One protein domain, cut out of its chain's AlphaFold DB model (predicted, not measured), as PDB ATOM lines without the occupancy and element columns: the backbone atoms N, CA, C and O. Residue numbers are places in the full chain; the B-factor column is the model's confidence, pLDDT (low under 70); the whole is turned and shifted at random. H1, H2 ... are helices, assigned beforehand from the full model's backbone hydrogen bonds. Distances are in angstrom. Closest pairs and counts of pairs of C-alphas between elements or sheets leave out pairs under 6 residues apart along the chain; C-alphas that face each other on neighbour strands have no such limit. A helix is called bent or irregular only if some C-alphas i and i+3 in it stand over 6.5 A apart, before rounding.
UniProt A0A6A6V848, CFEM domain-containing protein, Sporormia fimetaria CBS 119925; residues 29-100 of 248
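This is residues 29 to 100 of the 248 residues of the protein "CFEM domain-containing protein" of Sporormia fimetaria CBS 119925 (UniProt A0A6A6V848). Look first for H1 and H3, a packed pair of helices running opposite ways, with the longest helix, H4, folded back along H3 at a wider spacing. The short H2 stands crosswise near the last residues of H4, and residues 89 to 100 fold back from there as a tail with a small turn at its end. The 72 residues printed include four named helices, H1, H2, H3 and H4 in chain order, and no named strand; the class is all helix. The whole is compact, with a radius of gyration of the C-alphas of 11.5 A, and spans 28 by 27 by 17 A.

Find C-alpha 29 at (9.597, -28.324, 140.688); from there H1 runs 17.9 A to residue 40. H2 is residues 49 to 54. H3, residues 57 to 69, is 17.2 A long and only just irregular: C-alphas 60 and 63 are 6.7 A apart. H4 runs 24.7 A from residue 72 to C-alpha 88 at (28.491, -28.122, 155.153).

H1 and H3 touch, closest at the C-alphas of Met 37 and Ser 61, 5.3 A apart; their shallow tilt of 32 degrees, opposite ways, is only just short of steep. H3 and H4 are close but not clearly touching, closest at C-alphas 66 and 75, 6.5 A, with a shallow tilt of 24 degrees, opposite ways. H1 and H4 are also close but not clearly touching, at C-alphas 30 and 78, 7.4 A. H2 only just touches H4, with 3 pairs of C-alphas within 8 A, at residue 86 alone of H4; C-alphas 53 and 86 are closest, 5.6 A, and the helices are about perpendicular at 77 degrees. H2 and H3 meet only through their link. In H2 and H4 every O i to N i+4 pair is within hydrogen-bond range; in H1 7 of 8 are, in H3 6 of 9.

The C-alphas farthest apart, those of Asp 44 and Glu 73, are 32.0 A apart. The printed part has no cut, and no link is long. Look for pLDDT under 70 at residue 46 and residues 96 to 100.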
ATOM      1  N   CYS A  29       9.766 -29.773 140.793       92.19
ATOM      2  CA  CYS A  29       9.597 -28.324 140.688       92.19
ATOM      3  C   CYS A  29      10.896 -27.544 140.983       92.19
ATOM      4  O   CYS A  29      11.124 -26.486 140.404       92.19
ATOM      5  N   ALA A  30      11.784 -28.075 141.834       91.44
ATOM      6  CA  ALA A  30      13.042 -27.425 142.200       91.44
ATOM      7  C   ALA A  30      14.106 -27.556 141.103       91.44
ATOM      8  O   ALA A  30      15.009 -26.725 140.994       91.44
ATOM      9  N   ILE A  31      14.008 -28.593 140.268       89.50
ATOM     10  CA  ILE A  31      15.006 -28.886 139.232       89.50
ATOM     11  C   ILE A  31      15.001 -27.791 138.158       89.50
ATOM     12  O   ILE A  31      16.054 -27.328 137.733       89.50
ATOM     13  N   SER A  32      13.829 -27.311 137.743       89.81
ATOM     14  CA  SER A  32      13.753 -26.195 136.792       89.81
ATOM     15  C   SER A  32      14.266 -24.884 137.402       89.81
ATOM     16  O   SER A  32      14.941 -24.111 136.721       89.81
ATOM     17  N   CYS A  33      13.995 -24.652 138.688       91.81
ATOM     18  CA  CYS A  33      14.417 -23.441 139.391       91.81
ATOM     19  C   CYS A  33      15.915 -23.392 139.699       91.81
ATOM     20  O   CYS A  33      16.521 -22.325 139.680       91.81
ATOM     21  N   THR A  34      16.545 -24.537 139.935       87.81
ATOM     22  CA  THR A  34      18.000 -24.596 140.112       87.81
ATOM     23  C   THR A  34      18.722 -24.244 138.811       87.81
ATOM     24  O   THR A  34      19.658 -23.451 138.835       87.81
ATOM     25  N   ILE A  35      18.241 -24.713 137.652       87.12
ATOM     26  CA  ILE A  35      18.822 -24.360 136.341       87.12
ATOM     27  C   ILE A  35      18.792 -22.841 136.099       87.12
ATOM     28  O   ILE A  35      19.775 -22.266 135.615       87.12
ATOM     29  N   SER A  36      17.689 -22.168 136.446       85.69
ATOM     30  CA  SER A  36      17.586 -20.710 136.305       85.69
ATOM     31  C   SER A  36      18.477 -19.969 137.303       85.69
ATOM     32  O   SER A  36      19.056 -18.942 136.947       85.69
ATOM     33  N   MET A  37      18.658 -20.505 138.513       85.75
ATOM     34  CA  MET A  37      19.606 -19.974 139.491       85.75
ATOM     35  C   MET A  37      21.044 -20.044 138.963       85.75
ATOM     36  O   MET A  37      21.719 -19.016 138.912       85.75
ATOM     37  N   PHE A  38      21.488 -21.214 138.492       83.88
ATOM     38  CA  PHE A  38      22.843 -21.403 137.958       83.88
ATOM     39  C   PHE A  38      23.130 -20.479 136.776       83.88
ATOM     40  O   PHE A  38      24.197 -19.877 136.704       83.88
ATOM     41  N   SER A  39      22.148 -20.301 135.893       84.81
ATOM     42  CA  SER A  39      22.280 -19.431 134.720       84.81
ATOM     43  C   SER A  39      22.452 -17.948 135.078       84.81
ATOM     44  O   SER A  39      23.022 -17.194 134.294       84.81
ATOM     45  N   ASN A  40      21.960 -17.523 136.247       83.12
ATOM     46  CA  ASN A  40      22.078 -16.146 136.737       83.12
ATOM     47  C   ASN A  40      23.221 -15.958 137.747       83.12
ATOM     48  O   ASN A  40      23.616 -14.822 138.025       83.12
ATOM     49  N   SER A  41      23.760 -17.049 138.298       81.81
ATOM     50  CA  SER A  41      24.917 -16.999 139.184       81.81
ATOM     51  C   SER A  41      26.161 -16.568 138.397       81.81
ATOM     52  O   SER A  41      26.401 -17.033 137.288       81.81
ATOM     53  N   ARG A  42      26.965 -15.659 138.961       84.06
ATOM     54  CA  ARG A  42      28.270 -15.268 138.391       84.06
ATOM     55  C   ARG A  42      29.420 -16.126 138.929       84.06
ATOM     56  O   ARG A  42      30.537 -15.640 139.036       84.06
ATOM     57  N   CYS A  43      29.130 -17.357 139.332       87.44
ATOM     58  CA  CYS A  43      30.155 -18.292 139.770       87.44
ATOM     59  C   CYS A  43      30.796 -18.908 138.522       87.44
ATOM     60  O   CYS A  43      30.081 -19.396 137.648       87.44
ATOM     61  N   ASP A  44      32.124 -18.828 138.410       81.94
ATOM     62  CA  ASP A  44      32.866 -19.261 137.213       81.94
ATOM     63  C   ASP A  44      32.779 -20.780 136.978       81.94
ATOM     64  O   ASP A  44      32.896 -21.250 135.845       81.94
ATOM     65  N   GLU A  45      32.503 -21.548 138.035       77.69
ATOM     66  CA  GLU A  45      32.274 -22.988 137.986       77.69
ATOM     67  C   GLU A  45      30.915 -23.327 138.606       77.69
ATOM     68  O   GLU A  45      30.541 -22.819 139.664       77.69
ATOM     69  N   MET A  46      30.162 -24.223 137.957       66.56
ATOM     70  CA  MET A  46      28.870 -24.696 138.480       66.56
ATOM     71  C   MET A  46      29.002 -25.464 139.803       66.56
ATOM     72  O   MET A  46      28.006 -25.672 140.489       66.56
ATOM     73  N   GLU A  47      30.219 -25.874 140.156       76.62
ATOM     74  CA  GLU A  47      30.535 -26.688 141.330       76.62
ATOM     75  C   GLU A  47      30.991 -25.848 142.534       76.62
ATOM     76  O   GLU A  47      31.181 -26.394 143.620       76.62
ATOM     77  N   ASP A  48      31.120 -24.523 142.384       85.00
ATOM     78  CA  ASP A  48      31.502 -23.635 143.483       85.00
ATOM     79  C   ASP A  48      30.291 -23.333 144.383       85.00
ATOM     80  O   ASP A  48      29.666 -22.267 144.335       85.00
ATOM     81  N   ALA A  49      29.936 -24.325 145.202       81.25
ATOM     82  CA  ALA A  49      28.869 -24.226 146.190       81.25
ATOM     83  C   ALA A  49      29.121 -23.084 147.189       81.25
ATOM     84  O   ALA A  49      28.174 -22.454 147.649       81.25
ATOM     85  N   GLU A  50      30.382 -22.747 147.472       85.25
ATOM     86  CA  GLU A  50      30.728 -21.637 148.359       85.25
ATOM     87  C   GLU A  50      30.326 -20.291 147.733       85.25
ATOM     88  O   GLU A  50      29.693 -19.456 148.388       85.25
ATOM     89  N   CYS A  51      30.625 -20.097 146.444       89.12
ATOM     90  CA  CYS A  51      30.182 -18.933 145.679       89.12
ATOM     91  C   CYS A  51      28.650 -18.855 145.589       89.12
ATOM     92  O   CYS A  51      28.072 -17.787 145.823       89.12
ATOM     93  N   GLN A  52      27.986 -19.982 145.319       86.44
ATOM     94  CA  GLN A  52      26.524 -20.067 145.253       86.44
ATOM     95  C   GLN A  52      25.862 -19.699 146.588       86.44
ATOM     96  O   GLN A  52      24.864 -18.983 146.601       86.44
ATOM     97  N   CYS A  53      26.438 -20.143 147.708       88.75
ATOM     98  CA  CYS A  53      25.936 -19.880 149.054       88.75
ATOM     99  C   CYS A  53      26.224 -18.454 149.550       88.75
ATOM    100  O   CYS A  53      25.454 -17.921 150.348       88.75
ATOM    101  N   LYS A  54      27.316 -17.821 149.098       85.25
ATOM    102  CA  LYS A  54      27.660 -16.428 149.453       85.25
ATOM    103  C   LYS A  54      26.834 -15.403 148.696       85.25
ATOM    104  O   LYS A  54      26.564 -14.315 149.204       85.25
ATOM    105  N   MET A  55      26.490 -15.715 147.455       77.44
ATOM    106  CA  MET A  55      25.641 -14.857 146.654       77.44
ATOM    107  C   MET A  55      24.204 -15.081 147.121       77.44
ATOM    108  O   MET A  55      23.728 -16.211 147.136       77.44
ATOM    109  N   ASN A  56      23.454 -14.018 147.422       73.06
ATOM    110  CA  ASN A  56      21.996 -14.091 147.633       73.06
ATOM    111  C   ASN A  56      21.236 -14.470 146.329       73.06
ATOM    112  O   ASN A  56      20.125 -14.002 146.071       73.06
ATOM    113  N   ALA A  57      21.840 -15.300 145.471       74.69
ATOM    114  CA  ALA A  57      21.278 -15.895 144.269       74.69
ATOM    115  C   ALA A  57      20.050 -16.751 144.604       74.69
ATOM    116  O   ALA A  57      19.096 -16.776 143.822       74.69
ATOM    117  N   TYR A  58      20.025 -17.354 145.801       76.31
ATOM    118  CA  TYR A  58      18.826 -17.996 146.323       76.31
ATOM    119  C   TYR A  58      17.653 -17.009 146.360       76.31
ATOM    120  O   TYR A  58      16.659 -17.233 145.683       76.31
ATOM    121  N   GLU A  59      17.769 -15.882 147.069       81.62
ATOM    122  CA  GLU A  59      16.683 -14.892 147.161       81.62
ATOM    123  C   GLU A  59      16.355 -14.235 145.818       81.62
ATOM    124  O   GLU A  59      15.189 -13.994 145.510       81.62
ATOM    125  N   SER A  60      17.375 -13.951 145.008       82.31
ATOM    126  CA  SER A  60      17.209 -13.149 143.791       82.31
ATOM    127  C   SER A  60      16.664 -13.948 142.605       82.31
ATOM    128  O   SER A  60      16.094 -13.365 141.685       82.31
ATOM    129  N   SER A  61      16.866 -15.267 142.578       83.62
ATOM    130  CA  SER A  61      16.553 -16.091 141.402       83.62
ATOM    131  C   SER A  61      15.837 -17.389 141.750       83.62
ATOM    132  O   SER A  61      14.873 -17.741 141.070       83.62
ATOM    133  N   MET A  62      16.248 -18.083 142.813       86.62
ATOM    134  CA  MET A  62      15.633 -19.364 143.164       86.62
ATOM    135  C   MET A  62      14.307 -19.183 143.909       86.62
ATOM    136  O   MET A  62      13.309 -19.785 143.530       86.62
ATOM    137  N   ALA A  63      14.253 -18.298 144.904       89.50
ATOM    138  CA  ALA A  63      13.079 -18.026 145.723       89.50
ATOM    139  C   ALA A  63      11.828 -17.622 144.918       89.50
ATOM    140  O   ALA A  63      10.780 -18.221 145.168       89.50
ATOM    141  N   PRO A  64      11.876 -16.684 143.943       91.94
ATOM    142  CA  PRO A  64      10.694 -16.372 143.140       91.94
ATOM    143  C   PRO A  64      10.239 -17.572 142.298       91.94
ATOM    144  O   PRO A  64       9.050 -17.866 142.257       91.94
ATOM    145  N   CYS A  65      11.170 -18.326 141.706       93.50
ATOM    146  CA  CYS A  65      10.827 -19.506 140.914       93.50
ATOM    147  C   CYS A  65      10.189 -20.614 141.766       93.50
ATOM    148  O   CYS A  65       9.155 -21.168 141.399       93.50
ATOM    149  N   VAL A  66      10.779 -20.920 142.924       93.81
ATOM    150  CA  VAL A  66      10.263 -21.947 143.838       93.81
ATOM    151  C   VAL A  66       8.893 -21.523 144.371       93.81
ATOM    152  O   VAL A  66       7.991 -22.348 144.448       93.81
ATOM    153  N   LYS A  67       8.688 -20.238 144.674       94.06
ATOM    154  CA  LYS A  67       7.383 -19.735 145.118       94.06
ATOM    155  C   LYS A  67       6.291 -19.887 144.054       94.06
ATOM    156  O   LYS A  67       5.147 -20.161 144.407       94.06
ATOM    157  N   ASP A  68       6.644 -19.709 142.785       94.81
ATOM    158  CA  ASP A  68       5.694 -19.764 141.673       94.81
ATOM    159  C   ASP A  68       5.384 -21.200 141.221       94.81
ATOM    160  O   ASP A  68       4.269 -21.477 140.776       94.81
ATOM    161  N   VAL A  69       6.359 -22.113 141.313       95.38
ATOM    162  CA  VAL A  69       6.272 -23.457 140.707       95.38
ATOM    163  C   VAL A  69       6.146 -24.577 141.747       95.38
ATOM    164  O   VAL A  69       5.579 -25.626 141.439       95.38
ATOM    165  N   CYS A  70       6.654 -24.389 142.966       95.06
ATOM    166  CA  CYS A  70       6.638 -25.409 144.016       95.06
ATOM    167  C   CYS A  70       5.521 -25.186 145.041       95.06
ATOM    168  O   CYS A  70       5.136 -24.054 145.346       95.06
ATOM    169  N   SER A  71       5.050 -26.285 145.633       95.50
ATOM    170  CA  SER A  71       4.121 -26.244 146.764       95.50
ATOM    171  C   SER A  71       4.779 -25.643 148.016       95.50
ATOM    172  O   SER A  71       6.004 -25.563 148.116       95.50
ATOM    173  N   THR A  72       3.977 -25.221 148.997       92.19
ATOM    174  CA  THR A  72       4.496 -24.670 150.262       92.19
ATOM    175  C   THR A  72       5.277 -25.695 151.088       92.19
ATOM    176  O   THR A  72       6.227 -25.323 151.763       92.19
ATOM    177  N   GLU A  73       4.925 -26.980 151.005       89.12
ATOM    178  CA  GLU A  73       5.676 -28.066 151.659       89.12
ATOM    179  C   GLU A  73       7.059 -28.257 151.017       89.12
ATOM    180  O   GLU A  73       8.073 -28.349 151.712       89.12
ATOM    181  N   ASP A  74       7.121 -28.227 149.683       92.19
ATOM    182  CA  ASP A  74       8.378 -28.329 148.936       92.19
ATOM    183  C   ASP A  74       9.296 -27.130 149.198       92.19
ATOM    184  O   ASP A  74      10.515 -27.284 149.280       92.19
ATOM    185  N   GLN A  75       8.721 -25.935 149.360       91.62
ATOM    186  CA  GLN A  75       9.461 -24.708 149.665       91.62
ATOM    187  C   GLN A  75      10.290 -24.843 150.947       91.62
ATOM    188  O   GLN A  75      11.481 -24.523 150.939       91.62
ATOM    189  N   GLU A  76       9.695 -25.343 152.034       89.75
ATOM    190  CA  GLU A  76      10.403 -25.528 153.306       89.75
ATOM    191  C   GLU A  76      11.475 -26.617 153.213       89.75
ATOM    192  O   GLU A  76      12.564 -26.472 153.778       89.75
ATOM    193  N   PHE A  77      11.207 -27.690 152.467       89.06
ATOM    194  CA  PHE A  77      12.181 -28.754 152.248       89.06
ATOM    195  C   PHE A  77      13.403 -28.260 151.458       89.06
ATOM    196  O   PHE A  77      14.543 -28.484 151.873       89.06
ATOM    197  N   ILE A  78      13.179 -27.543 150.351       89.75
ATOM    198  CA  ILE A  78      14.241 -26.971 149.508       89.75
ATOM    199  C   ILE A  78      15.078 -25.969 150.307       89.75
ATOM    200  O   ILE A  78      16.306 -25.993 150.222       89.75
ATOM    201  N   LEU A  79      14.431 -25.125 151.112       88.25
ATOM    202  CA  LEU A  79      15.103 -24.104 151.910       88.25
ATOM    203  C   LEU A  79      15.984 -24.719 153.008       88.25
ATOM    204  O   LEU A  79      17.150 -24.347 153.133       88.25
ATOM    205  N   ASN A  80      15.477 -25.704 153.752       87.50
ATOM    206  CA  ASN A  80      16.270 -26.406 154.768       87.50
ATOM    207  C   ASN A  80      17.441 -27.185 154.157       87.50
ATOM    208  O   ASN A  80      18.541 -27.205 154.710       87.50
ATOM    209  N   MET A  81      17.221 -27.808 153.001       86.19
ATOM    210  CA  MET A  81      18.270 -28.509 152.272       86.19
ATOM    211  C   MET A  81      19.359 -27.552 151.779       86.19
ATOM    212  O   MET A  81      20.540 -27.871 151.910       86.19
ATOM    213  N   TRP A  82      18.982 -26.374 151.273       87.19
ATOM    214  CA  TRP A  82      19.927 -25.331 150.873       87.19
ATOM    215  C   TRP A  82      20.781 -24.855 152.051       87.19
ATOM    216  O   TRP A  82      22.006 -24.863 151.952       87.19
ATOM    217  N   ILE A  83      20.150 -24.514 153.181       87.31
ATOM    218  CA  ILE A  83      20.856 -24.083 154.400       87.31
ATOM    219  C   ILE A  83      21.864 -25.147 154.828       87.31
ATOM    220  O   ILE A  83      23.045 -24.843 154.955       87.31
ATOM    221  N   LYS A  84      21.419 -26.400 154.969       87.06
ATOM    222  CA  LYS A  84      22.280 -27.504 155.401       87.06
ATOM    223  C   LYS A  84      23.469 -27.713 154.460       87.06
ATOM    224  O   LYS A  84      24.579 -27.946 154.922       87.06
ATOM    225  N   THR A  85      23.232 -27.609 153.152       88.38
ATOM    226  CA  THR A  85      24.289 -27.730 152.140       88.38
ATOM    227  C   THR A  85      25.319 -26.621 152.323       88.38
ATOM    228  O   THR A  85      26.508 -26.889 152.424       88.38
ATOM    229  N   CYS A  86      24.878 -25.370 152.438       89.12
ATOM    230  CA  CYS A  86      25.783 -24.240 152.619       89.12
ATOM    231  C   CYS A  86      26.545 -24.276 153.951       89.12
ATOM    232  O   CYS A  86      27.722 -23.920 153.990       89.12
ATOM    233  N   GLU A  87      25.909 -24.756 155.021       88.62
ATOM    234  CA  GLU A  87      26.565 -24.985 156.309       88.62
ATOM    235  C   GLU A  87      27.669 -26.044 156.211       88.62
ATOM    236  O   GLU A  87      28.729 -25.871 156.812       88.62
ATOM    237  N   GLU A  88      27.469 -27.099 155.416       85.94
ATOM    238  CA  GLU A  88      28.491 -28.122 155.153       85.94
ATOM    239  C   GLU A  88      29.720 -27.535 154.437       85.94
ATOM    240  O   GLU A  88      30.851 -27.932 154.716       85.94
ATOM    241  N   PHE A  89      29.514 -26.511 153.603       87.75
ATOM    242  CA  PHE A  89      30.583 -25.717 152.987       87.75
ATOM    243  C   PHE A  89      31.109 -24.575 153.877       87.75
ATOM    244  O   PHE A  89      31.949 -23.788 153.444       87.75
ATOM    245  N   GLY A  90      30.648 -24.464 155.127       89.62
ATOM    246  CA  GLY A  90      31.101 -23.439 156.071       89.62
ATOM    247  C   GLY A  90      30.600 -22.025 155.761       89.62
ATOM    248  O   GLY A  90      31.147 -21.055 156.292       89.62
ATOM    249  N   VAL A  91      29.566 -21.885 154.924       87.81
ATOM    250  CA  VAL A  91      28.941 -20.600 154.594       87.81
ATOM    251  C   VAL A  91      27.632 -20.462 155.374       87.81
ATOM    252  O   VAL A  91      26.642 -21.107 155.029       87.81
ATOM    253  N   PRO A  92      27.577 -19.617 156.421       83.69
ATOM    254  CA  PRO A  92      26.337 -19.386 157.146       83.69
ATOM    255  C   PRO A  92      25.350 -18.629 156.252       83.69
ATOM    256  O   PRO A  92      25.592 -17.483 155.866       83.69
ATOM    257  N   VAL A  93      24.222 -19.262 155.936       83.88
ATOM    258  CA  VAL A  93      23.138 -18.633 155.173       83.88
ATOM    259  C   VAL A  93      22.211 -17.909 156.142       83.88
ATOM    260  O   VAL A  93      21.751 -18.479 157.128       83.88
ATOM    261  N   SER A  94      21.910 -16.644 155.857       75.38
ATOM    262  CA  SER A  94      20.960 -15.855 156.639       75.38
ATOM    263  C   SER A  94      19.789 -15.457 155.754       75.38
ATOM    264  O   SER A  94      19.890 -14.508 154.982       75.38
ATOM    265  N   ILE A  95      18.669 -16.169 155.878       75.38
ATOM    266  CA  ILE A  95      17.442 -15.878 155.129       75.38
ATOM    267  C   ILE A  95      16.562 -14.985 156.013       75.38
ATOM    268  O   ILE A  95      16.270 -15.330 157.161       75.38
ATOM    269  N   ASN A  96      16.181 -13.798 155.529       65.00
ATOM    270  CA  ASN A  96      15.321 -12.847 156.254       65.00
ATOM    271  C   ASN A  96      15.783 -12.451 157.680       65.00
ATOM    272  O   ASN A  96      14.967 -12.104 158.535       65.00
ATOM    273  N   GLY A  97      17.090 -12.492 157.957       54.69
ATOM    274  CA  GLY A  97      17.651 -12.129 159.269       54.69
ATOM    275  C   GLY A  97      17.437 -13.178 160.365       54.69
ATOM    276  O   GLY A  97      17.810 -12.944 161.515       54.69
ATOM    277  N   THR A  98      16.883 -14.341 160.017       45.69
ATOM    278  CA  THR A  98      16.842 -15.494 160.916       45.69
ATOM    279  C   THR A  98      18.069 -16.337 160.608       45.69
ATOM    280  O   THR A  98      18.078 -17.136 159.674       45.69
ATOM    281  N   SER A  99      19.150 -16.097 161.346       50.84
ATOM    282  CA  SER A  99      20.348 -16.928 161.270       50.84
ATOM    283  C   SER A  99      20.016 -18.302 161.850       50.84
ATOM    284  O   SER A  99      20.003 -18.494 163.065       50.84
ATOM    285  N   LEU A 100      19.687 -19.250 160.977       50.62
ATOM    286  CA  LEU A 100      19.551 -20.655 161.334       50.62
ATOM    287  C   LEU A 100      20.962 -21.234 161.355       50.62
ATOM    288  O   LEU A 100      21.459 -21.700 160.343       50.62
TER     289      LEU A 100